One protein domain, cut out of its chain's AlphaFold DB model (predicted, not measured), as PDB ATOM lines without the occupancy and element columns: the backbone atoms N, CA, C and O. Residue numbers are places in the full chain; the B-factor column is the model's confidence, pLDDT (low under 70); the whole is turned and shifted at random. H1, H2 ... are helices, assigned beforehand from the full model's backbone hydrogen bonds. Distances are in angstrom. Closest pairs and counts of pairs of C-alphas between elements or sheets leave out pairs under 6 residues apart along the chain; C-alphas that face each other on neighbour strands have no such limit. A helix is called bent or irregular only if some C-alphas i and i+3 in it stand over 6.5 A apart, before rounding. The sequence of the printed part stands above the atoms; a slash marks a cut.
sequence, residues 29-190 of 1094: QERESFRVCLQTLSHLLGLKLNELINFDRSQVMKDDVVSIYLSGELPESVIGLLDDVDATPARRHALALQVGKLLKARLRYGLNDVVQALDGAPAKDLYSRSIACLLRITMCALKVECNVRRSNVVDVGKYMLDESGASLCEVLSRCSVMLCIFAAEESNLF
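Overview. This is residues 29 to 190 of the 1094 residues of an uncharacterized protein of Babesia bovis (UniProt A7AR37). An elongated four-helix bundle, in which the long helix H7 and H9 run side by side, H5 packs on H9, and the shorter H1 packs on H5 and meets H7 at few points. Short helices add to it: H2 packs on H7 and H3 on H1, H4 is over the outside of H1, and H6 and H8 are near opposite ends of the bundle; residues 56 to 62, between H2 and H3, stick out. The printed part has 162 residues with nine named helices, H1 to H9 in chain order, and no named strand; the class is all helix. It is compact, with a radius of gyration of the C-alphas of 16.2 A and spans of 51 by 30 by 30 A.

Arrangement. H7, residues 123 to 150, touches H9, residues 168 to 187, at a shallow tilt of 11 degrees, opposite ways; the closest C-alphas, of Ala 123 and Ser 187, are 5.3 A apart. H9 touches H5, residues 89 to 109, at 23 degrees, a shallow tilt, the same way, closest at the C-alphas of Leu 97 and Leu 168, 5.1 A. H5 touches H1, residues 30 to 44, at a shallow tilt of 28 degrees, opposite ways, with the C-alphas of Leu 41 and Ala 96 5.8 A apart. H1 and H7 only just touch, with 3 pairs of C-alphas within 8 A, the closest those of Ser 42 and Ile 137 at 6.3 A. H1, H5, H7 and H9 form an up and down bundle, each running against the one before it in the chain. H5 and H7 are near each other; H1 and H9 are apart. H2, residues 49 to 52, touches H7 at Leu 52 and Cys 133, C-alphas 6.1 A apart. H3, residues 65 to 71, touches residues 35 to 39 of H1, closest at the C-alphas of Arg 35 and Leu 70, 6.0 A. H4, residues 76 to 83, is close to H1 but not clearly touching, with the C-alphas of Leu 44 and Leu 82 7.9 A apart. H6, residues 112 to 115, is close to H1 but not clearly touching, at the C-alphas of Arg 31 and Val 114, 5.3 A. H8, residues 154 to 159, touches residues 90 to 94 of H5, closest at the C-alphas of Ala 94 and Tyr 159, 5.5 A. Every O i to N i+4 pair is within hydrogen-bond range in H3, H7 and H9, against 9 of 11 in H1, 3 of 4 in H4, 15 of 17 in H5 and 0 of 2 in H8, where 2 of 3 O i to N i+3 pairs are; H2 and H6 are too short for an i+4 pair.

Along the chain. H7 is 40.9 A from first to last C-alpha; C-alpha 123 is at (34.844, 40.283, -52.565) and C-alpha 150 is at (-5.402, 36.558, -59.144). H5 is 32.1 A long, H9 27.1 A and H1 21.5 A; H1 begins at C-alpha 30, (26.019, 48.850, -40.362). H5 is only just irregular, with C-alphas 106 and 109 6.6 A apart.

Size, cuts and confidence. The C-alphas farthest apart, of Gly 120 and Asn 152, are 51.2 A apart. The printed part has no cut, and H2 to H3 is the long link, with 12 residues. The mean pLDDT of the printed part is 70.5; 71 residues are under 70, among them 48 to 68, 71 to 91 and 146 to 166.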
ATOM      1  N   GLN A  29      26.253  47.576 -35.720       54.81
ATOM      2  CA  GLN A  29      27.162  47.812 -36.847       54.81
ATOM      3  C   GLN A  29      26.382  47.780 -38.165       54.81
ATOM      4  O   GLN A  29      25.513  46.935 -38.374       54.81
ATOM      5  N   GLU A  30      26.743  48.667 -39.095       54.75
ATOM      6  CA  GLU A  30      26.019  48.850 -40.362       54.75
ATOM      7  C   GLU A  30      25.999  47.578 -41.219       54.75
ATOM      8  O   GLU A  30      24.978  47.250 -41.827       54.75
ATOM      9  N   ARG A  31      27.101  46.822 -41.154       62.78
ATOM     10  CA  ARG A  31      27.321  45.501 -41.755       62.78
ATOM     11  C   ARG A  31      26.152  44.545 -41.501       62.78
ATOM     12  O   ARG A  31      25.563  44.016 -42.443       62.78
ATOM     13  N   GLU A  32      25.768  44.394 -40.236       68.25
ATOM     14  CA  GLU A  32      24.770  43.412 -39.797       68.25
ATOM     15  C   GLU A  32      23.353  43.766 -40.279       68.25
ATOM     16  O   GLU A  32      22.526  42.890 -40.537       68.25
ATOM     17  N   SER A  33      23.078  45.058 -40.500       70.38
ATOM     18  CA  SER A  33      21.780  45.497 -41.024       70.38
ATOM     19  C   SER A  33      21.502  45.000 -42.451       70.38
ATOM     20  O   SER A  33      20.345  44.739 -42.782       70.38
ATOM     21  N   PHE A  34      22.539  44.784 -43.274       78.25
ATOM     22  CA  PHE A  34      22.397  44.203 -44.615       78.25
ATOM     23  C   PHE A  34      21.962  42.730 -44.555       78.25
ATOM     24  O   PHE A  34      20.981  42.351 -45.205       78.25
ATOM     25  N   ARG A  35      22.629  41.925 -43.710       80.50
ATOM     26  CA  ARG A  35      22.285  40.514 -43.454       80.50
ATOM     27  C   ARG A  35      20.837  40.383 -42.992       80.50
ATOM     28  O   ARG A  35      20.055  39.651 -43.600       80.50
ATOM     29  N   VAL A  36      20.472  41.135 -41.953       75.00
ATOM     30  CA  VAL A  36      19.132  41.085 -41.356       75.00
ATOM     31  C   VAL A  36      18.055  41.486 -42.369       75.00
ATOM     32  O   VAL A  36      17.029  40.813 -42.436       75.00
ATOM     33  N   CYS A  37      18.281  42.496 -43.222       79.44
ATOM     34  CA  CYS A  37      17.324  42.860 -44.279       79.44
ATOM     35  C   CYS A  37      17.075  41.723 -45.288       79.44
ATOM     36  O   CYS A  37      15.915  41.398 -45.554       79.44
ATOM     37  N   LEU A  38      18.125  41.091 -45.829       79.50
ATOM     38  CA  LEU A  38      17.979  39.980 -46.786       79.50
ATOM     39  C   LEU A  38      17.266  38.768 -46.170       79.50
ATOM     40  O   LEU A  38      16.375  38.189 -46.792       79.50
ATOM     41  N   GLN A  39      17.617  38.404 -44.937       77.19
ATOM     42  CA  GLN A  39      16.995  37.283 -44.231       77.19
ATOM     43  C   GLN A  39      15.527  37.556 -43.883       77.19
ATOM     44  O   GLN A  39      14.678  36.683 -44.066       77.19
ATOM     45  N   THR A  40      15.211  38.782 -43.457       77.44
ATOM     46  CA  THR A  40      13.839  39.210 -43.146       77.44
ATOM     47  C   THR A  40      12.965  39.177 -44.404       77.44
ATOM     48  O   THR A  40      11.854  38.658 -44.360       77.44
ATOM     49  N   LEU A  41      13.479  39.630 -45.555       81.38
ATOM     50  CA  LEU A  41      12.800  39.501 -46.853       81.38
ATOM     51  C   LEU A  41      12.592  38.036 -47.266       81.38
ATOM     52  O   LEU A  41      11.508  37.681 -47.722       81.38
ATOM     53  N   SER A  42      13.601  37.180 -47.077       79.44
ATOM     54  CA  SER A  42      13.499  35.737 -47.345       79.44
ATOM     55  C   SER A  42      12.381  35.097 -46.513       79.44
ATOM     56  O   SER A  42      11.526  34.405 -47.065       79.44
ATOM     57  N   HIS A  43      12.335  35.384 -45.209       77.69
ATOM     58  CA  HIS A  43      11.301  34.891 -44.300       77.69
ATOM     59  C   HIS A  43       9.906  35.432 -44.671       77.69
ATOM     60  O   HIS A  43       8.961  34.659 -44.840       77.69
ATOM     61  N   LEU A  44       9.768  36.743 -44.894       74.88
ATOM     62  CA  LEU A  44       8.494  37.368 -45.277       74.88
ATOM     63  C   LEU A  44       7.957  36.880 -46.634       74.88
ATOM     64  O   LEU A  44       6.751  36.951 -46.852       74.88
ATOM     65  N   LEU A  45       8.800  36.317 -47.507       74.94
ATOM     66  CA  LEU A  45       8.396  35.672 -48.766       74.94
ATOM     67  C   LEU A  45       8.345  34.129 -48.698       74.94
ATOM     68  O   LEU A  45       8.138  33.481 -49.721       74.94
ATOM     69  N   GLY A  46       8.507  33.533 -47.510       69.62
ATOM     70  CA  GLY A  46       8.358  32.090 -47.278       69.62
ATOM     71  C   GLY A  46       9.528  31.229 -47.772       69.62
ATOM     72  O   GLY A  46       9.362  30.031 -47.990       69.62
ATOM     73  N   LEU A  47      10.706  31.822 -47.975       71.56
ATOM     74  CA  LEU A  47      11.885  31.166 -48.543       71.56
ATOM     75  C   LEU A  47      12.901  30.806 -47.458       71.56
ATOM     76  O   LEU A  47      13.329  31.674 -46.690       71.56
ATOM     77  N   LYS A  48      13.393  29.562 -47.457       65.94
ATOM     78  CA  LYS A  48      14.584  29.208 -46.674       65.94
ATOM     79  C   LYS A  48      15.826  29.668 -47.432       65.94
ATOM     80  O   LYS A  48      16.108  29.157 -48.514       65.94
ATOM     81  N   LEU A  49      16.611  30.578 -46.853       63.84
ATOM     82  CA  LEU A  49      17.823  31.099 -47.503       63.84
ATOM     83  C   LEU A  49      18.819  29.979 -47.882       63.84
ATOM     84  O   LEU A  49      19.460  30.034 -48.927       63.84
ATOM     85  N   ASN A  50      18.856  28.907 -47.084       60.56
ATOM     86  CA  ASN A  50      19.661  27.701 -47.312       60.56
ATOM     87  C   ASN A  50      19.297  26.923 -48.596       60.56
ATOM     88  O   ASN A  50      20.117  26.152 -49.076       60.56
ATOM     89  N   GLU A  51      18.096  27.124 -49.148       56.38
ATOM     90  CA  GLU A  51      17.628  26.554 -50.427       56.38
ATOM     91  C   GLU A  51      17.835  27.550 -51.593       56.38
ATOM     92  O   GLU A  51      17.780  27.195 -52.774       56.38
ATOM     93  N   LEU A  52      18.120  28.822 -51.279       54.03
ATOM     94  CA  LEU A  52      18.522  29.828 -52.266       54.03
ATOM     95  C   LEU A  52      20.004  29.687 -52.651       54.03
ATOM     96  O   LEU A  52      20.364  30.036 -53.773       54.03
ATOM     97  N   ILE A  53      20.831  29.117 -51.770       55.28
ATOM     98  CA  ILE A  53      22.257  28.828 -51.991       55.28
ATOM     99  C   ILE A  53      22.449  27.313 -52.201       55.28
ATOM    100  O   ILE A  53      23.083  26.622 -51.406       55.28
ATOM    101  N   ASN A  54      21.890  26.783 -53.296       46.12
ATOM    102  CA  ASN A  54      22.121  25.396 -53.729       46.12
ATOM    103  C   ASN A  54      23.541  25.236 -54.306       46.12
ATOM    104  O   ASN A  54      23.717  25.135 -55.519       46.12
ATOM    105  N   PHE A  55      24.542  25.230 -53.429       45.91
ATOM    106  CA  PHE A  55      25.920  24.852 -53.739       45.91
ATOM    107  C   PHE A  55      26.211  23.420 -53.286       45.91
ATOM    108  O   PHE A  55      25.714  22.963 -52.254       45.91
ATOM    109  N   ASP A  56      27.057  22.724 -54.046       42.66
ATOM    110  CA  ASP A  56      27.561  21.412 -53.658       42.66
ATOM    111  C   ASP A  56      28.493  21.551 -52.443       42.66
ATOM    112  O   ASP A  56      29.629  22.024 -52.537       42.66
ATOM    113  N   ARG A  57      27.997  21.117 -51.280       42.75
ATOM    114  CA  ARG A  57      28.718  21.170 -50.001       42.75
ATOM    115  C   ARG A  57      29.982  20.301 -49.970       42.75
ATOM    116  O   ARG A  57      30.732  20.408 -49.007       42.75
ATOM    117  N   SER A  58      30.247  19.478 -50.989       43.94
ATOM    118  CA  SER A  58      31.518  18.755 -51.127       43.94
ATOM    119  C   SER A  58      32.692  19.646 -51.561       43.94
ATOM    120  O   SER A  58      33.835  19.316 -51.252       43.94
ATOM    121  N   GLN A  59      32.429  20.786 -52.217       42.50
ATOM    122  CA  GLN A  59      33.455  21.767 -52.613       42.50
ATOM    123  C   GLN A  59      33.575  22.956 -51.648       42.50
ATOM    124  O   GLN A  59      34.510  23.750 -51.751       42.50
ATOM    125  N   VAL A  60      32.646  23.090 -50.698       45.12
ATOM    126  CA  VAL A  60      32.659  24.168 -49.705       45.12
ATOM    127  C   VAL A  60      33.785  23.918 -48.698       45.12
ATOM    128  O   VAL A  60      33.723  22.985 -47.894       45.12
ATOM    129  N   MET A  61      34.811  24.775 -48.725       47.91
ATOM    130  CA  MET A  61      35.778  24.891 -47.628       47.91
ATOM    131  C   MET A  61      35.011  25.087 -46.316       47.91
ATOM    132  O   MET A  61      34.073  25.879 -46.264       47.91
ATOM    133  N   LYS A  62      35.399  24.366 -45.254       48.06
ATOM    134  CA  LYS A  62      34.637  24.321 -43.989       48.06
ATOM    135  C   LYS A  62      34.409  25.690 -43.345       48.06
ATOM    136  O   LYS A  62      33.452  25.845 -42.591       48.06
ATOM    137  N   ASP A  63      35.254  26.654 -43.687       54.66
ATOM    138  CA  ASP A  63      35.317  27.993 -43.118       54.66
ATOM    139  C   ASP A  63      34.841  29.060 -44.130       54.66
ATOM    140  O   ASP A  63      35.404  30.147 -44.227       54.66
ATOM    141  N   ASP A  64      33.807  28.752 -44.927       63.03
ATOM    142  CA  ASP A  64      33.160  29.704 -45.842       63.03
ATOM    143  C   ASP A  64      32.372  30.783 -45.071       63.03
ATOM    144  O   ASP A  64      31.149  30.717 -44.897       63.03
ATOM    145  N   VAL A  65      33.112  31.798 -44.618       67.56
ATOM    146  CA  VAL A  65      32.625  32.942 -43.836       67.56
ATOM    147  C   VAL A  65      31.442  33.643 -44.511       67.56
ATOM    148  O   VAL A  65      30.514  34.051 -43.823       67.56
ATOM    149  N   VAL A  66      31.419  33.756 -45.844       68.94
ATOM    150  CA  VAL A  66      30.339  34.442 -46.578       68.94
ATOM    151  C   VAL A  66      29.044  33.635 -46.551       68.94
ATOM    152  O   VAL A  66      27.974  34.212 -46.350       68.94
ATOM    153  N   SER A  67      29.123  32.312 -46.737       68.81
ATOM    154  CA  SER A  67      27.948  31.440 -46.609       68.81
ATOM    155  C   SER A  67      27.414  31.475 -45.180       68.81
ATOM    156  O   SER A  67      26.233  31.753 -44.992       68.81
ATOM    157  N   ILE A  68      28.289  31.278 -44.185       69.19
ATOM    158  CA  ILE A  68      27.937  31.287 -42.755       69.19
ATOM    159  C   ILE A  68      27.323  32.633 -42.351       69.19
ATOM    160  O   ILE A  68      26.311  32.658 -41.651       69.19
ATOM    161  N   TYR A  69      27.889  33.746 -42.827       75.19
ATOM    162  CA  TYR A  69      27.364  35.085 -42.587       75.19
ATOM    163  C   TYR A  69      25.963  35.241 -43.172       75.19
ATOM    164  O   TYR A  69      25.028  35.543 -42.439       75.19
ATOM    165  N   LEU A  70      25.761  34.979 -44.468       72.31
ATOM    166  CA  LEU A  70      24.436  35.138 -45.073       72.31
ATOM    167  C   LEU A  70      23.400  34.155 -44.497       72.31
ATOM    168  O   LEU A  70      22.237  34.535 -44.384       72.31
ATOM    169  N   SER A  71      23.789  32.944 -44.079       68.75
ATOM    170  CA  SER A  71      22.879  31.924 -43.528       68.75
ATOM    171  C   SER A  71      22.699  31.934 -42.003       68.75
ATOM    172  O   SER A  71      21.992  31.067 -41.492       68.75
ATOM    173  N   GLY A  72      23.347  32.843 -41.265       69.69
ATOM    174  CA  GLY A  72      23.268  32.892 -39.798       69.69
ATOM    175  C   GLY A  72      21.848  33.141 -39.273       69.69
ATOM    176  O   GLY A  72      20.993  33.647 -39.996       69.69
ATOM    177  N   GLU A  73      21.570  32.816 -38.013       68.75
ATOM    178  CA  GLU A  73      20.219  32.973 -37.452       68.75
ATOM    179  C   GLU A  73      19.803  34.454 -37.331       68.75
ATOM    180  O   GLU A  73      20.636  35.351 -37.136       68.75
ATOM    181  N   LEU A  74      18.503  34.727 -37.489       69.31
ATOM    182  CA  LEU A  74      17.936  36.054 -37.233       69.31
ATOM    183  C   LEU A  74      17.995  36.352 -35.722       69.31
ATOM    184  O   LEU A  74      17.795  35.438 -34.925       69.31
ATOM    185  N   PRO A  75      18.213  37.611 -35.298       68.38
ATOM    186  CA  PRO A  75      18.119  37.969 -33.885       68.38
ATOM    187  C   PRO A  75      16.731  37.633 -33.318       68.38
ATOM    188  O   PRO A  75      15.723  37.921 -33.964       68.38
ATOM    189  N   GLU A  76      16.658  37.101 -32.094       59.03
ATOM    190  CA  GLU A  76      15.391  36.720 -31.433       59.03
ATOM    191  C   GLU A  76      14.366  37.870 -31.405       59.03
ATOM    192  O   GLU A  76      13.169  37.663 -31.598       59.03
ATOM    193  N   SER A  77      14.845  39.107 -31.244       56.84
ATOM    194  CA  SER A  77      14.037  40.333 -31.272       56.84
ATOM    195  C   SER A  77      13.430  40.666 -32.639       56.84
ATOM    196  O   SER A  77      12.492  41.454 -32.700       56.84
ATOM    197  N   VAL A  78      13.950  40.089 -33.725       60.12
ATOM    198  CA  VAL A  78      13.369  40.160 -35.075       60.12
ATOM    199  C   VAL A  78      12.425  38.980 -35.305       60.12
ATOM    200  O   VAL A  78      11.359  39.182 -35.874       60.12
ATOM    201  N   ILE A  79      12.763  37.780 -34.817       64.75
ATOM    202  CA  ILE A  79      11.900  36.587 -34.916       64.75
ATOM    203  C   ILE A  79      10.547  36.845 -34.234       64.75
ATOM    204  O   ILE A  79       9.512  36.743 -34.885       64.75
ATOM    205  N   GLY A  80      10.548  37.324 -32.985       60.03
ATOM    206  CA  GLY A  80       9.308  37.641 -32.265       60.03
ATOM    207  C   GLY A  80       8.474  38.780 -32.877       60.03
ATOM    208  O   GLY A  80       7.293  38.894 -32.574       60.03
ATOM    209  N   LEU A  81       9.053  39.609 -33.759       60.75
ATOM    210  CA  LEU A  81       8.316  40.615 -34.544       60.75
ATOM    211  C   LEU A  81       7.747  40.061 -35.863       60.75
ATOM    212  O   LEU A  81       6.951  40.741 -36.508       60.75
ATOM    213  N   LEU A  82       8.170  38.867 -36.284       62.53
ATOM    214  CA  LEU A  82       7.693  38.182 -37.488       62.53
ATOM    215  C   LEU A  82       6.577  37.183 -37.155       62.53
ATOM    216  O   LEU A  82       5.584  37.135 -37.882       62.53
ATOM    217  N   ASP A  83       6.678  36.481 -36.021       65.56
ATOM    218  CA  ASP A  83       5.632  35.573 -35.525       65.56
ATOM    219  C   ASP A  83       4.268  36.294 -35.368       65.56
ATOM    220  O   ASP A  83       3.231  35.775 -35.783       65.56
ATOM    221  N   ASP A  84       4.276  37.543 -34.882       60.72
ATOM    222  CA  ASP A  84       3.101  38.430 -34.747       60.72
ATOM    223  C   ASP A  84       2.470  38.877 -36.092       60.72
ATOM    224  O   ASP A  84       1.376  39.462 -36.122       60.72
ATOM    225  N   VAL A  85       3.153  38.671 -37.224       63.53
ATOM    226  CA  VAL A  85       2.738  39.169 -38.550       63.53
ATOM    227  C   VAL A  85       2.091  38.076 -39.402       63.53
ATOM    228  O   VAL A  85       1.194  38.382 -40.199       63.53
ATOM    229  N   ASP A  86       2.468  36.811 -39.206       59.62
ATOM    230  CA  ASP A  86       2.053  35.691 -40.063       59.62
ATOM    231  C   ASP A  86       0.552  35.365 -40.019       59.62
ATOM    232  O   ASP A  86       0.024  34.756 -40.948       59.62
ATOM    233  N   ALA A  87      -0.177  35.891 -39.030       59.59
ATOM    234  CA  ALA A  87      -1.638  35.863 -38.996       59.59
ATOM    235  C   ALA A  87      -2.323  36.709 -40.099       59.59
ATOM    236  O   ALA A  87      -3.527  36.562 -40.310       59.59
ATOM    237  N   THR A  88      -1.614  37.617 -40.795       60.88
ATOM    238  CA  THR A  88      -2.231  38.567 -41.751       60.88
ATOM    239  C   THR A  88      -1.393  38.811 -43.028       60.88
ATOM    240  O   THR A  88      -0.447  39.603 -43.014       60.88
ATOM    241  N   PRO A  89      -1.753  38.226 -44.193       61.59
ATOM    242  CA  PRO A  89      -0.909  38.280 -45.396       61.59
ATOM    243  C   PRO A  89      -0.747  39.686 -46.005       61.59
ATOM    244  O   PRO A  89       0.317  40.001 -46.539       61.59
ATOM    245  N   ALA A  90      -1.745  40.571 -45.882       62.53
ATOM    246  CA  ALA A  90      -1.625  41.961 -46.343       62.53
ATOM    247  C   ALA A  90      -0.569  42.753 -45.540       62.53
ATOM    248  O   ALA A  90       0.224  43.503 -46.111       62.53
ATOM    249  N   ARG A  91      -0.502  42.524 -44.218       67.00
ATOM    250  CA  ARG A  91       0.486  43.130 -43.310       67.00
ATOM    251  C   ARG A  91       1.900  42.628 -43.620       67.00
ATOM    252  O   ARG A  91       2.835  43.425 -43.661       67.00
ATOM    253  N   ARG A  92       2.029  41.329 -43.922       72.62
ATOM    254  CA  ARG A  92       3.277  40.661 -44.337       72.62
ATOM    255  C   ARG A  92       3.884  41.293 -45.599       72.62
ATOM    256  O   ARG A  92       5.081  41.573 -45.614       72.62
ATOM    257  N   HIS A  93       3.075  41.592 -46.623       72.44
ATOM    258  CA  HIS A  93       3.571  42.252 -47.843       72.44
ATOM    259  C   HIS A  93       3.964  43.722 -47.609       72.44
ATOM    260  O   HIS A  93       5.035  44.141 -48.046       72.44
ATOM    261  N   ALA A  94       3.157  44.490 -46.864       70.19
ATOM    262  CA  ALA A  94       3.485  45.879 -46.524       70.19
ATOM    263  C   ALA A  94       4.806  45.990 -45.731       70.19
ATOM    264  O   ALA A  94       5.627  46.869 -46.001       70.19
ATOM    265  N   LEU A  95       5.047  45.066 -44.793       72.62
ATOM    266  CA  LEU A  95       6.307  44.988 -44.052       72.62
ATOM    267  C   LEU A  95       7.485  44.616 -44.968       72.62
ATOM    268  O   LEU A  95       8.536  45.250 -44.895       72.62
ATOM    269  N   ALA A  96       7.309  43.654 -45.880       77.25
ATOM    270  CA  ALA A  96       8.343  43.288 -46.850       77.25
ATOM    271  C   ALA A  96       8.736  44.477 -47.750       77.25
ATOM    272  O   ALA A  96       9.923  44.713 -47.974       77.25
ATOM    273  N   LEU A  97       7.763  45.281 -48.193       74.44
ATOM    274  CA  LEU A  97       7.992  46.510 -48.957       74.44
ATOM    275  C   LEU A  97       8.815  47.547 -48.169       74.44
ATOM    276  O   LEU A  97       9.752  48.135 -48.716       74.44
ATOM    277  N   GLN A  98       8.541  47.721 -46.870       71.69
ATOM    278  CA  GLN A  98       9.346  48.583 -45.996       71.69
ATOM    279  C   GLN A  98      10.787  48.067 -45.831       71.69
ATOM    280  O   GLN A  98      11.730  48.850 -45.957       71.69
ATOM    281  N   VAL A  99      10.992  46.762 -45.625       76.75
ATOM    282  CA  VAL A  99      12.344  46.173 -45.535       76.75
ATOM    283  C   VAL A  99      13.091  46.282 -46.875       76.75
ATOM    284  O   VAL A  99      14.287  46.569 -46.891       76.75
ATOM    285  N   GLY A 100      12.389  46.171 -48.008       77.75
ATOM    286  CA  GLY A 100      12.942  46.442 -49.339       77.75
ATOM    287  C   GLY A 100      13.479  47.873 -49.488       77.75
ATOM    288  O   GLY A 100      14.579  48.063 -50.013       77.75
ATOM    289  N   LYS A 101      12.765  48.885 -48.962       76.38
ATOM    290  CA  LYS A 101      13.257  50.279 -48.918       76.38
ATOM    291  C   LYS A 101      14.532  50.415 -48.077       76.38
ATOM    292  O   LYS A 101      15.460  51.108 -48.498       76.38
ATOM    293  N   LEU A 102      14.603  49.749 -46.919       73.38
ATOM    294  CA  LEU A 102      15.793  49.755 -46.055       73.38
ATOM    295  C   LEU A 102      17.003  49.115 -46.752       73.38
ATOM    296  O   LEU A 102      18.106  49.662 -46.694       73.38
ATOM    297  N   LEU A 103      16.787  48.024 -47.493       81.62
ATOM    298  CA  LEU A 103      17.819  47.404 -48.321       81.62
ATOM    299  C   LEU A 103      18.319  48.360 -49.424       81.62
ATOM    300  O   LEU A 103      19.531  48.515 -49.572       81.62
ATOM    301  N   LYS A 104      17.422  49.075 -50.133       79.81
ATOM    302  CA  LYS A 104      17.821  50.106 -51.120       79.81
ATOM    303  C   LYS A 104      18.628  51.231 -50.474       79.81
ATOM    304  O   LYS A 104      19.553  51.745 -51.092       79.81
ATOM    305  N   ALA A 105      18.289  51.629 -49.246       75.50
ATOM    306  CA  ALA A 105      19.009  52.673 -48.519       75.50
ATOM    307  C   ALA A 105      20.433  52.246 -48.117       75.50
ATOM    308  O   ALA A 105      21.344  53.070 -48.184       75.50
ATOM    309  N   ARG A 106      20.642  50.971 -47.757       74.69
ATOM    310  CA  ARG A 106      21.978  50.427 -47.459       74.69
ATOM    311  C   ARG A 106      22.844  50.243 -48.703       74.69
ATOM    312  O   ARG A 106      24.000  50.644 -48.683       74.69
ATOM    313  N   LEU A 107      22.278  49.750 -49.803       79.06
ATOM    314  CA  LEU A 107      23.016  49.498 -51.050       79.06
ATOM    315  C   LEU A 107      23.484  50.760 -51.806       79.06
ATOM    316  O   LEU A 107      24.101  50.632 -52.858       79.06
ATOM    317  N   ARG A 108      23.233  51.975 -51.293       76.06
ATOM    318  CA  ARG A 108      23.741  53.243 -51.864       76.06
ATOM    319  C   ARG A 108      25.261  53.408 -51.769       76.06
ATOM    320  O   ARG A 108      25.805  54.234 -52.497       76.06
ATOM    321  N   TYR A 109      25.896  52.655 -50.869       75.06
ATOM    322  CA  TYR A 109      27.317  52.736 -50.511       75.06
ATOM    323  C   TYR A 109      28.092  51.450 -50.864       75.06
ATOM    324  O   TYR A 109      29.166  51.213 -50.320       75.06
ATOM    325  N   GLY A 110      27.521  50.587 -51.714       79.00
ATOM    326  CA  GLY A 110      28.110  49.292 -52.057       79.00
ATOM    327  C   GLY A 110      28.121  48.283 -50.905       79.00
ATOM    328  O   GLY A 110      27.187  48.245 -50.101       79.00
ATOM    329  N   LEU A 111      29.145  47.422 -50.867       81.88
ATOM    330  CA  LEU A 111      29.362  46.413 -49.815       81.88
ATOM    331  C   LEU A 111      30.801  46.415 -49.267       81.88
ATOM    332  O   LEU A 111      31.116  45.554 -48.445       81.88
ATOM    333  N   ASN A 112      31.664  47.356 -49.664       77.56
ATOM    334  CA  ASN A 112      33.069  47.447 -49.248       77.56
ATOM    335  C   ASN A 112      33.252  47.290 -47.731       77.56
ATOM    336  O   ASN A 112      34.054  46.479 -47.272       77.56
ATOM    337  N   ASP A 113      32.430  47.983 -46.939       73.62
ATOM    338  CA  ASP A 113      32.478  47.911 -45.476       73.62
ATOM    339  C   ASP A 113      32.160  46.512 -44.929       73.62
ATOM    340  O   ASP A 113      32.628  46.166 -43.845       73.62
ATOM    341  N   VAL A 114      31.387  45.701 -45.662       75.00
ATOM    342  CA  VAL A 114      31.076  44.294 -45.352       75.00
ATOM    343  C   VAL A 114      32.188  43.365 -45.842       75.00
ATOM    344  O   VAL A 114      32.572  42.458 -45.111       75.00
ATOM    345  N   VAL A 115      32.776  43.616 -47.017       75.44
ATOM    346  CA  VAL A 115      33.981  42.902 -47.488       75.44
ATOM    347  C   VAL A 115      35.111  43.049 -46.461       75.44
ATOM    348  O   VAL A 115      35.674  42.056 -46.016       75.44
ATOM    349  N   GLN A 116      35.357  44.272 -45.983       74.38
ATOM    350  CA  GLN A 116      36.317  44.592 -44.915       74.38
ATOM    351  C   GLN A 116      35.887  44.109 -43.510       74.38
ATOM    352  O   GLN A 116      36.554  44.411 -42.518       74.38
ATOM    353  N   ALA A 117      34.740  43.436 -43.374       71.31
ATOM    354  CA  ALA A 117      34.290  42.820 -42.122       71.31
ATOM    355  C   ALA A 117      34.622  41.327 -42.064       71.31
ATOM    356  O   ALA A 117      34.973  40.807 -41.007       71.31
ATOM    357  N   LEU A 118      34.467  40.645 -43.199       70.00
ATOM    358  CA  LEU A 118      34.546  39.194 -43.331       70.00
ATOM    359  C   LEU A 118      35.985  38.778 -43.675       70.00
ATOM    360  O   LEU A 118      36.214  38.130 -44.690       70.00
ATOM    361  N   ASP A 119      36.943  39.228 -42.860       59.81
ATOM    362  CA  ASP A 119      38.391  39.188 -43.122       59.81
ATOM    363  C   ASP A 119      38.865  37.849 -43.731       59.81
ATOM    364  O   ASP A 119      38.643  36.773 -43.173       59.81
ATOM    365  N   GLY A 120      39.475  37.924 -44.918       60.91
ATOM    366  CA  GLY A 120      39.852  36.775 -45.754       60.91
ATOM    367  C   GLY A 120      38.845  36.362 -46.843       60.91
ATOM    368  O   GLY A 120      39.217  35.609 -47.743       60.91
ATOM    369  N   ALA A 121      37.602  36.858 -46.833       64.81
ATOM    370  CA  ALA A 121      36.612  36.552 -47.869       64.81
ATOM    371  C   ALA A 121      36.895  37.282 -49.205       64.81
ATOM    372  O   ALA A 121      37.046  38.508 -49.217       64.81
ATOM    373  N   PRO A 122      36.890  36.589 -50.362       74.31
ATOM    374  CA  PRO A 122      37.023  37.247 -51.658       74.31
ATOM    375  C   PRO A 122      35.762  38.057 -51.996       74.31
ATOM    376  O   PRO A 122      34.649  37.532 -52.035       74.31
ATOM    377  N   ALA A 123      35.942  39.346 -52.304       76.25
ATOM    378  CA  ALA A 123      34.844  40.283 -52.565       76.25
ATOM    379  C   ALA A 123      33.868  39.803 -53.660       76.25
ATOM    380  O   ALA A 123      32.654  39.955 -53.512       76.25
ATOM    381  N   LYS A 124      34.386  39.167 -54.725       79.31
ATOM    382  CA  LYS A 124      33.585  38.604 -55.828       79.31
ATOM    383  C   LYS A 124      32.549  37.578 -55.346       79.31
ATOM    384  O   LYS A 124      31.448  37.524 -55.896       79.31
ATOM    385  N   ASP A 125      32.854  36.807 -54.304       76.19
ATOM    386  CA  ASP A 125      31.964  35.760 -53.783       76.19
ATOM    387  C   ASP A 125      30.860  36.359 -52.908       76.19
ATOM    388  O   ASP A 125      29.699  35.973 -53.038       76.19
ATOM    389  N   LEU A 126      31.184  37.359 -52.074       79.50
ATOM    390  CA  LEU A 126      30.165  38.115 -51.336       79.50
ATOM    391  C   LEU A 126      29.192  38.801 -52.304       79.50
ATOM    392  O   LEU A 126      27.977  38.693 -52.122       79.50
ATOM    393  N   TYR A 127      29.707  39.452 -53.351       83.94
ATOM    394  CA  TYR A 127      28.878  40.116 -54.357       83.94
ATOM    395  C   TYR A 127      28.017  39.141 -55.160       83.94
ATOM    396  O   TYR A 127      26.797  39.290 -55.176       83.94
ATOM    397  N   SER A 128      28.612  38.124 -55.789       80.12
ATOM    398  CA  SER A 128      27.876  37.170 -56.634       80.12
ATOM    399  C   SER A 128      26.785  36.422 -55.863       80.12
ATOM    400  O   SER A 128      25.666  36.283 -56.361       80.12
ATOM    401  N   ARG A 129      27.051  36.013 -54.614       78.31
ATOM    402  CA  ARG A 129      26.049  35.373 -53.746       78.31
ATOM    403  C   ARG A 129      24.972  36.346 -53.279       78.31
ATOM    404  O   ARG A 129      23.798  35.985 -53.308       78.31
ATOM    405  N   SER A 130      25.328  37.583 -52.928       83.06
ATOM    406  CA  SER A 130      24.338  38.617 -52.598       83.06
ATOM    407  C   SER A 130      23.413  38.910 -53.784       83.06
ATOM    408  O   SER A 130      22.199  38.982 -53.602       83.06
ATOM    409  N   ILE A 131      23.960  38.992 -55.004       84.00
ATOM    410  CA  ILE A 131      23.195  39.153 -56.250       84.00
ATOM    411  C   ILE A 131      22.275  37.946 -56.464       84.00
ATOM    412  O   ILE A 131      21.074  38.120 -56.663       84.00
ATOM    413  N   ALA A 132      22.793  36.717 -56.362       80.44
ATOM    414  CA  ALA A 132      22.010  35.499 -56.562       80.44
ATOM    415  C   ALA A 132      20.858  35.351 -55.548       80.44
ATOM    416  O   ALA A 132      19.731  35.030 -55.935       80.44
ATOM    417  N   CYS A 133      21.107  35.626 -54.263       80.00
ATOM    418  CA  CYS A 133      20.068  35.651 -53.234       80.00
ATOM    419  C   CYS A 133      19.020  36.732 -53.525       80.00
ATOM    420  O   CYS A 133      17.826  36.438 -53.518       80.00
ATOM    421  N   LEU A 134      19.446  37.960 -53.832       85.62
ATOM    422  CA  LEU A 134      18.546  39.083 -54.083       85.62
ATOM    423  C   LEU A 134      17.684  38.881 -55.340       85.62
ATOM    424  O   LEU A 134      16.481  39.135 -55.296       85.62
ATOM    425  N   LEU A 135      18.239  38.336 -56.426       82.19
ATOM    426  CA  LEU A 135      17.477  37.977 -57.627       82.19
ATOM    427  C   LEU A 135      16.448  36.872 -57.347       82.19
ATOM    428  O   LEU A 135      15.308  36.971 -57.805       82.19
ATOM    429  N   ARG A 136      16.791  35.854 -56.544       79.19
ATOM    430  CA  ARG A 136      15.833  34.811 -56.125       79.19
ATOM    431  C   ARG A 136      14.718  35.371 -55.231       79.19
ATOM    432  O   ARG A 136      13.554  35.045 -55.449       79.19
ATOM    433  N   ILE A 137      15.043  36.257 -54.287       83.50
ATOM    434  CA  ILE A 137      14.055  36.973 -53.459       83.50
ATOM    435  C   ILE A 137      13.144  37.837 -54.354       83.50
ATOM    436  O   ILE A 137      11.923  37.797 -54.200       83.50
ATOM    437  N   THR A 138      13.697  38.532 -55.355       85.00
ATOM    438  CA  THR A 138      12.930  39.344 -56.322       85.00
ATOM    439  C   THR A 138      11.990  38.487 -57.178       85.00
ATOM    440  O   THR A 138      10.817  38.827 -57.330       85.00
ATOM    441  N   MET A 139      12.447  37.327 -57.669       80.12
ATOM    442  CA  MET A 139      11.600  36.357 -58.380       80.12
ATOM    443  C   MET A 139      10.399  35.893 -57.548       80.12
ATOM    444  O   MET A 139       9.311  35.682 -58.084       80.12
ATOM    445  N   CYS A 140      10.580  35.723 -56.242       79.38
ATOM    446  CA  CYS A 140       9.508  35.303 -55.347       79.38
ATOM    447  C   CYS A 140       8.577  36.458 -54.960       79.38
ATOM    448  O   CYS A 140       7.370  36.240 -54.895       79.38
ATOM    449  N   ALA A 141       9.090  37.684 -54.813       81.38
ATOM    450  CA  ALA A 141       8.258  38.883 -54.701       81.38
ATOM    451  C   ALA A 141       7.337  39.027 -55.925       81.38
ATOM    452  O   ALA A 141       6.129  39.187 -55.766       81.38
ATOM    453  N   LEU A 142       7.879  38.846 -57.137       78.62
ATOM    454  CA  LEU A 142       7.106  38.851 -58.381       78.62
ATOM    455  C   LEU A 142       6.028  37.754 -58.407       78.62
ATOM    456  O   LEU A 142       4.885  38.036 -58.759       78.62
ATOM    457  N   LYS A 143       6.344  36.521 -57.980       75.81
ATOM    458  CA  LYS A 143       5.344  35.438 -57.857       75.81
ATOM    459  C   LYS A 143       4.231  35.774 -56.859       75.81
ATOM    460  O   LYS A 143       3.066  35.512 -57.148       75.81
ATOM    461  N   VAL A 144       4.565  36.372 -55.712       74.94
ATOM    462  CA  VAL A 144       3.574  36.822 -54.720       74.94
ATOM    463  C   VAL A 144       2.694  37.936 -55.295       74.94
ATOM    464  O   VAL A 144       1.476  37.839 -55.197       74.94
ATOM    465  N   GLU A 145       3.271  38.935 -55.972       73.75
ATOM    466  CA  GLU A 145       2.513  39.990 -56.665       73.75
ATOM    467  C   GLU A 145       1.571  39.424 -57.744       73.75
ATOM    468  O   GLU A 145       0.429  39.869 -57.856       73.75
ATOM    469  N   CYS A 146       2.002  38.411 -58.502       69.25
ATOM    470  CA  CYS A 146       1.155  37.742 -59.494       69.25
ATOM    471  C   CYS A 146      -0.005  36.975 -58.843       69.25
ATOM    472  O   CYS A 146      -1.145  37.102 -59.287       69.25
ATOM    473  N   ASN A 147       0.263  36.211 -57.779       66.69
ATOM    474  CA  ASN A 147      -0.756  35.426 -57.078       66.69
ATOM    475  C   ASN A 147      -1.791  36.318 -56.377       66.69
ATOM    476  O   ASN A 147      -2.988  36.062 -56.488       66.69
ATOM    477  N   VAL A 148      -1.350  37.399 -55.723       65.12
ATOM    478  CA  VAL A 148      -2.244  38.377 -55.082       65.12
ATOM    479  C   VAL A 148      -3.180  39.031 -56.100       65.12
ATOM    480  O   VAL A 148      -4.364  39.186 -55.818       65.12
ATOM    481  N   ARG A 149      -2.700  39.347 -57.311       62.44
ATOM    482  CA  ARG A 149      -3.550  39.902 -58.380       62.44
ATOM    483  C   ARG A 149      -4.593  38.910 -58.920       62.44
ATOM    484  O   ARG A 149      -5.563  39.358 -59.519       62.44
ATOM    485  N   ARG A 150      -4.416  37.590 -58.738       60.94
ATOM    486  CA  ARG A 150      -5.402  36.558 -59.144       60.94
ATOM    487  C   ARG A 150      -6.539  36.407 -58.141       60.94
ATOM    488  O   ARG A 150      -7.642  36.024 -58.520       60.94
ATOM    489  N   SER A 151      -6.286  36.697 -56.867       55.88
ATOM    490  CA  SER A 151      -7.337  36.796 -55.861       55.88
ATOM    491  C   SER A 151      -8.022  38.161 -55.950       55.88
ATOM    492  O   SER A 151      -7.388  39.176 -55.684       55.88
ATOM    493  N   ASN A 152      -9.326  38.193 -56.247       51.28
ATOM    494  CA  ASN A 152     -10.147  39.418 -56.314       51.28
ATOM    495  C   ASN A 152     -10.415  40.065 -54.927       51.28
ATOM    496  O   ASN A 152     -11.501  40.578 -54.662       51.28
ATOM    497  N   VAL A 153      -9.443  40.017 -54.010       50.84
ATOM    498  CA  VAL A 153      -9.536  40.556 -52.648       50.84
ATOM    499  C   VAL A 153      -9.135  42.029 -52.675       50.84
ATOM    500  O   VAL A 153      -7.952  42.372 -52.682       50.84
ATOM    501  N   VAL A 154     -10.150  42.895 -52.705       48.94
ATOM    502  CA  VAL A 154     -10.044  44.345 -52.955       48.94
ATOM    503  C   VAL A 154      -9.010  45.047 -52.059       48.94
ATOM    504  O   VAL A 154      -8.261  45.896 -52.542       48.94
ATOM    505  N   ASP A 155      -8.904  44.662 -50.784       49.78
ATOM    506  CA  ASP A 155      -8.025  45.328 -49.814       49.78
ATOM    507  C   ASP A 155      -6.524  45.224 -50.123       49.78
ATOM    508  O   ASP A 155      -5.765  46.132 -49.776       49.78
ATOM    509  N   VAL A 156      -6.055  44.148 -50.771       51.12
ATOM    510  CA  VAL A 156      -4.602  43.916 -50.904       51.12
ATOM    511  C   VAL A 156      -3.954  44.901 -51.885       51.12
ATOM    512  O   VAL A 156      -2.790  45.266 -51.711       51.12
ATOM    513  N   GLY A 157      -4.717  45.419 -52.856       54.38
ATOM    514  CA  GLY A 157      -4.245  46.415 -53.827       54.38
ATOM    515  C   GLY A 157      -3.643  47.667 -53.177       54.38
ATOM    516  O   GLY A 157      -2.646  48.195 -53.667       54.38
ATOM    517  N   LYS A 158      -4.181  48.083 -52.023       57.22
ATOM    518  CA  LYS A 158      -3.732  49.257 -51.257       57.22
ATOM    519  C   LYS A 158      -2.362  49.075 -50.582       57.22
ATOM    520  O   LYS A 158      -1.731  50.063 -50.224       57.22
ATOM    521  N   TYR A 159      -1.903  47.833 -50.417       56.78
ATOM    522  CA  TYR A 159      -0.653  47.486 -49.726       56.78
ATOM    523  C   TYR A 159       0.441  46.950 -50.667       56.78
ATOM    524  O   TYR A 159       1.548  46.673 -50.216       56.78
ATOM    525  N   MET A 160       0.141  46.802 -51.965       64.19
ATOM    526  CA  MET A 160       1.072  46.312 -52.995       64.19
ATOM    527  C   MET A 160       2.104  47.354 -53.451       64.19
ATOM    528  O   MET A 160       3.130  46.984 -54.021       64.19
ATOM    529  N   LEU A 161       1.802  48.643 -53.274       68.44
ATOM    530  CA  LEU A 161       2.568  49.771 -53.807       68.44
ATOM    531  C   LEU A 161       2.944  50.742 -52.684       68.44
ATOM    532  O   LEU A 161       2.201  50.903 -51.717       68.44
ATOM    533  N   ASP A 162       4.090  51.402 -52.826       64.44
ATOM    534  CA  ASP A 162       4.551  52.422 -51.887       64.44
ATOM    535  C   ASP A 162       4.030  53.835 -52.229       64.44
ATOM    536  O   ASP A 162       3.316  54.040 -53.208       64.44
ATOM    537  N   GLU A 163       4.436  54.837 -51.445       62.28
ATOM    538  CA  GLU A 163       4.115  56.261 -51.656       62.28
ATOM    539  C   GLU A 163       4.572  56.808 -53.027       62.28
ATOM    540  O   GLU A 163       4.029  57.802 -53.499       62.28
ATOM    541  N   SER A 164       5.545  56.161 -53.686       57.38
ATOM    542  CA  SER A 164       5.991  56.463 -55.057       57.38
ATOM    543  C   SER A 164       5.334  55.570 -56.125       57.38
ATOM    544  O   SER A 164       5.745  55.576 -57.292       57.38
ATOM    545  N   GLY A 165       4.348  54.756 -55.740       61.91
ATOM    546  CA  GLY A 165       3.680  53.765 -56.582       61.91
ATOM    547  C   GLY A 165       4.540  52.549 -56.949       61.91
ATOM    548  O   GLY A 165       4.218  51.870 -57.919       61.91
ATOM    549  N   ALA A 166       5.656  52.297 -56.256       69.44
ATOM    550  CA  ALA A 166       6.574  51.191 -56.541       69.44
ATOM    551  C   ALA A 166       6.178  49.918 -55.786       69.44
ATOM    552  O   ALA A 166       5.906  49.973 -54.587       69.44
ATOM    553  N   SER A 167       6.202  48.768 -56.465       77.56
ATOM    554  CA  SER A 167       6.025  47.465 -55.815       77.56
ATOM    555  C   SER A 167       7.333  46.912 -55.237       77.56
ATOM    556  O   SER A 167       8.427  47.415 -55.520       77.56
ATOM    557  N   LEU A 168       7.237  45.845 -54.439       82.50
ATOM    558  CA  LEU A 168       8.405  45.174 -53.861       82.50
ATOM    559  C   LEU A 168       9.344  44.648 -54.961       82.50
ATOM    560  O   LEU A 168      10.560  44.813 -54.857       82.50
ATOM    561  N   CYS A 169       8.791  44.094 -56.044       84.25
ATOM    562  CA  CYS A 169       9.544  43.674 -57.222       84.25
ATOM    563  C   CYS A 169      10.340  44.834 -57.851       84.25
ATOM    564  O   CYS A 169      11.524  44.663 -58.148       84.25
ATOM    565  N   GLU A 170       9.753  46.031 -58.001       78.00
ATOM    566  CA  GLU A 170      10.484  47.205 -58.514       78.00
ATOM    567  C   GLU A 170      11.646  47.609 -57.602       78.00
ATOM    568  O   GLU A 170      12.747  47.882 -58.087       78.00
ATOM    569  N   VAL A 171      11.421  47.655 -56.285       82.75
ATOM    570  CA  VAL A 171      12.449  48.071 -55.320       82.75
ATOM    571  C   VAL A 171      13.612  47.075 -55.308       82.75
ATOM    572  O   VAL A 171      14.765  47.489 -55.417       82.75
ATOM    573  N   LEU A 172      13.334  45.770 -55.255       87.81
ATOM    574  CA  LEU A 172      14.380  44.740 -55.245       87.81
ATOM    575  C   LEU A 172      15.088  44.589 -56.607       87.81
ATOM    576  O   LEU A 172      16.292  44.321 -56.639       87.81
ATOM    577  N   SER A 173      14.402  44.855 -57.725       85.81
ATOM    578  CA  SER A 173      15.033  44.944 -59.053       85.81
ATOM    579  C   SER A 173      16.049  46.089 -59.114       85.81
ATOM    580  O   SER A 173      17.161  45.903 -59.608       85.81
ATOM    581  N   ARG A 174      15.723  47.254 -58.529       86.25
ATOM    582  CA  ARG A 174      16.674  48.372 -58.397       86.25
ATOM    583  C   ARG A 174      17.861  47.996 -57.507       86.25
ATOM    584  O   ARG A 174      19.003  48.180 -57.918       86.25
ATOM    585  N   CYS A 175      17.613  47.388 -56.345       87.69
ATOM    586  CA  CYS A 175      18.676  46.869 -55.477       87.69
ATOM    587  C   CYS A 175      19.609  45.888 -56.214       87.69
ATOM    588  O   CYS A 175      20.822  45.961 -56.043       87.69
ATOM    589  N   SER A 176      19.060  45.012 -57.065       87.94
ATOM    590  CA  SER A 176      19.829  44.034 -57.851       87.94
ATOM    591  C   SER A 176      20.779  44.713 -58.842       87.94
ATOM    592  O   SER A 176      21.957  44.366 -58.902       87.94
ATOM    593  N   VAL A 177      20.294  45.719 -59.578       86.94
ATOM    594  CA  VAL A 177      21.111  46.499 -60.523       86.94
ATOM    595  C   VAL A 177      22.189  47.311 -59.796       86.94
ATOM    596  O   VAL A 177      23.350  47.249 -60.197       86.94
ATOM    597  N   MET A 178      21.845  48.021 -58.711       86.94
ATOM    598  CA  MET A 178      22.817  48.775 -57.897       86.94
ATOM    599  C   MET A 178      23.952  47.862 -57.417       86.94
ATOM    600  O   MET A 178      25.128  48.178 -57.586       86.94
ATOM    601  N   LEU A 179      23.597  46.691 -56.882       87.25
ATOM    602  CA  LEU A 179      24.551  45.716 -56.371       87.25
ATOM    603  C   LEU A 179      25.492  45.177 -57.464       87.25
ATOM    604  O   LEU A 179      26.664  44.949 -57.180       87.25
ATOM    605  N   CYS A 180      25.030  45.029 -58.711       86.81
ATOM    606  CA  CYS A 180      25.890  44.620 -59.830       86.81
ATOM    607  C   CYS A 180      26.859  45.729 -60.283       86.81
ATOM    608  O   CYS A 180      27.998  45.427 -60.632       86.81
ATOM    609  N   ILE A 181      26.444  47.002 -60.238       84.81
ATOM    610  CA  ILE A 181      27.323  48.147 -60.541       84.81
ATOM    611  C   ILE A 181      28.459  48.221 -59.512       84.81
ATOM    612  O   ILE A 181      29.629  48.252 -59.893       84.81
ATOM    613  N   PHE A 182      28.137  48.152 -58.216       86.06
ATOM    614  CA  PHE A 182      29.160  48.113 -57.167       86.06
ATOM    615  C   PHE A 182      30.012  46.832 -57.219       86.06
ATOM    616  O   PHE A 182      31.200  46.886 -56.923       86.06
ATOM    617  N   ALA A 183      29.475  45.692 -57.671       84.50
ATOM    618  CA  ALA A 183      30.279  44.483 -57.869       84.50
ATOM    619  C   ALA A 183      31.374  44.665 -58.936       84.50
ATOM    620  O   ALA A 183      32.477  44.137 -58.773       84.50
ATOM    621  N   ALA A 184      31.093  45.411 -60.009       83.75
ATOM    622  CA  ALA A 184      32.105  45.798 -60.988       83.75
ATOM    623  C   ALA A 184      33.126  46.777 -60.375       83.75
ATOM    624  O   ALA A 184      34.323  46.534 -60.470       83.75
ATOM    625  N   GLU A 185      32.664  47.829 -59.689       83.00
ATOM    626  CA  GLU A 185      33.523  48.902 -59.154       83.00
ATOM    627  C   GLU A 185      34.420  48.476 -57.975       83.00
ATOM    628  O   GLU A 185      35.584  48.866 -57.921       83.00
ATOM    629  N   GLU A 186      33.917  47.656 -57.049       82.94
ATOM    630  CA  GLU A 186      34.616  47.300 -55.801       82.94
ATOM    631  C   GLU A 186      35.286  45.923 -55.835       82.94
ATOM    632  O   GLU A 186      36.243  45.683 -55.098       82.94
ATOM    633  N   SER A 187      34.793  44.997 -56.666       80.19
ATOM    634  CA  SER A 187      35.287  43.610 -56.691       80.19
ATOM    635  C   SER A 187      35.784  43.126 -58.053       80.19
ATOM    636  O   SER A 187      36.369  42.044 -58.126       80.19
ATOM    637  N   ASN A 188      35.597  43.910 -59.123       80.31
ATOM    638  CA  ASN A 188      35.822  43.492 -60.512       80.31
ATOM    639  C   ASN A 188      35.084  42.175 -60.845       80.31
ATOM    640  O   ASN A 188      35.645  41.292 -61.494       80.31
ATOM    641  N   LEU A 189      33.863  41.964 -60.328       81.38
ATOM    642  CA  LEU A 189      33.080  40.745 -60.611       81.38
ATOM    643  C   LEU A 189      32.733  40.626 -62.104       81.38
ATOM    644  O   LEU A 189      32.700  39.519 -62.636       81.38
ATOM    645  N   PHE A 190      32.523  41.773 -62.743       82.19
ATOM    646  CA  PHE A 190      32.439  41.970 -64.187       82.19
ATOM    647  C   PHE A 190      33.716  42.701 -64.625       82.19
ATOM    648  O   PHE A 190      34.227  43.515 -63.845       82.19
TER     649      PHE A 190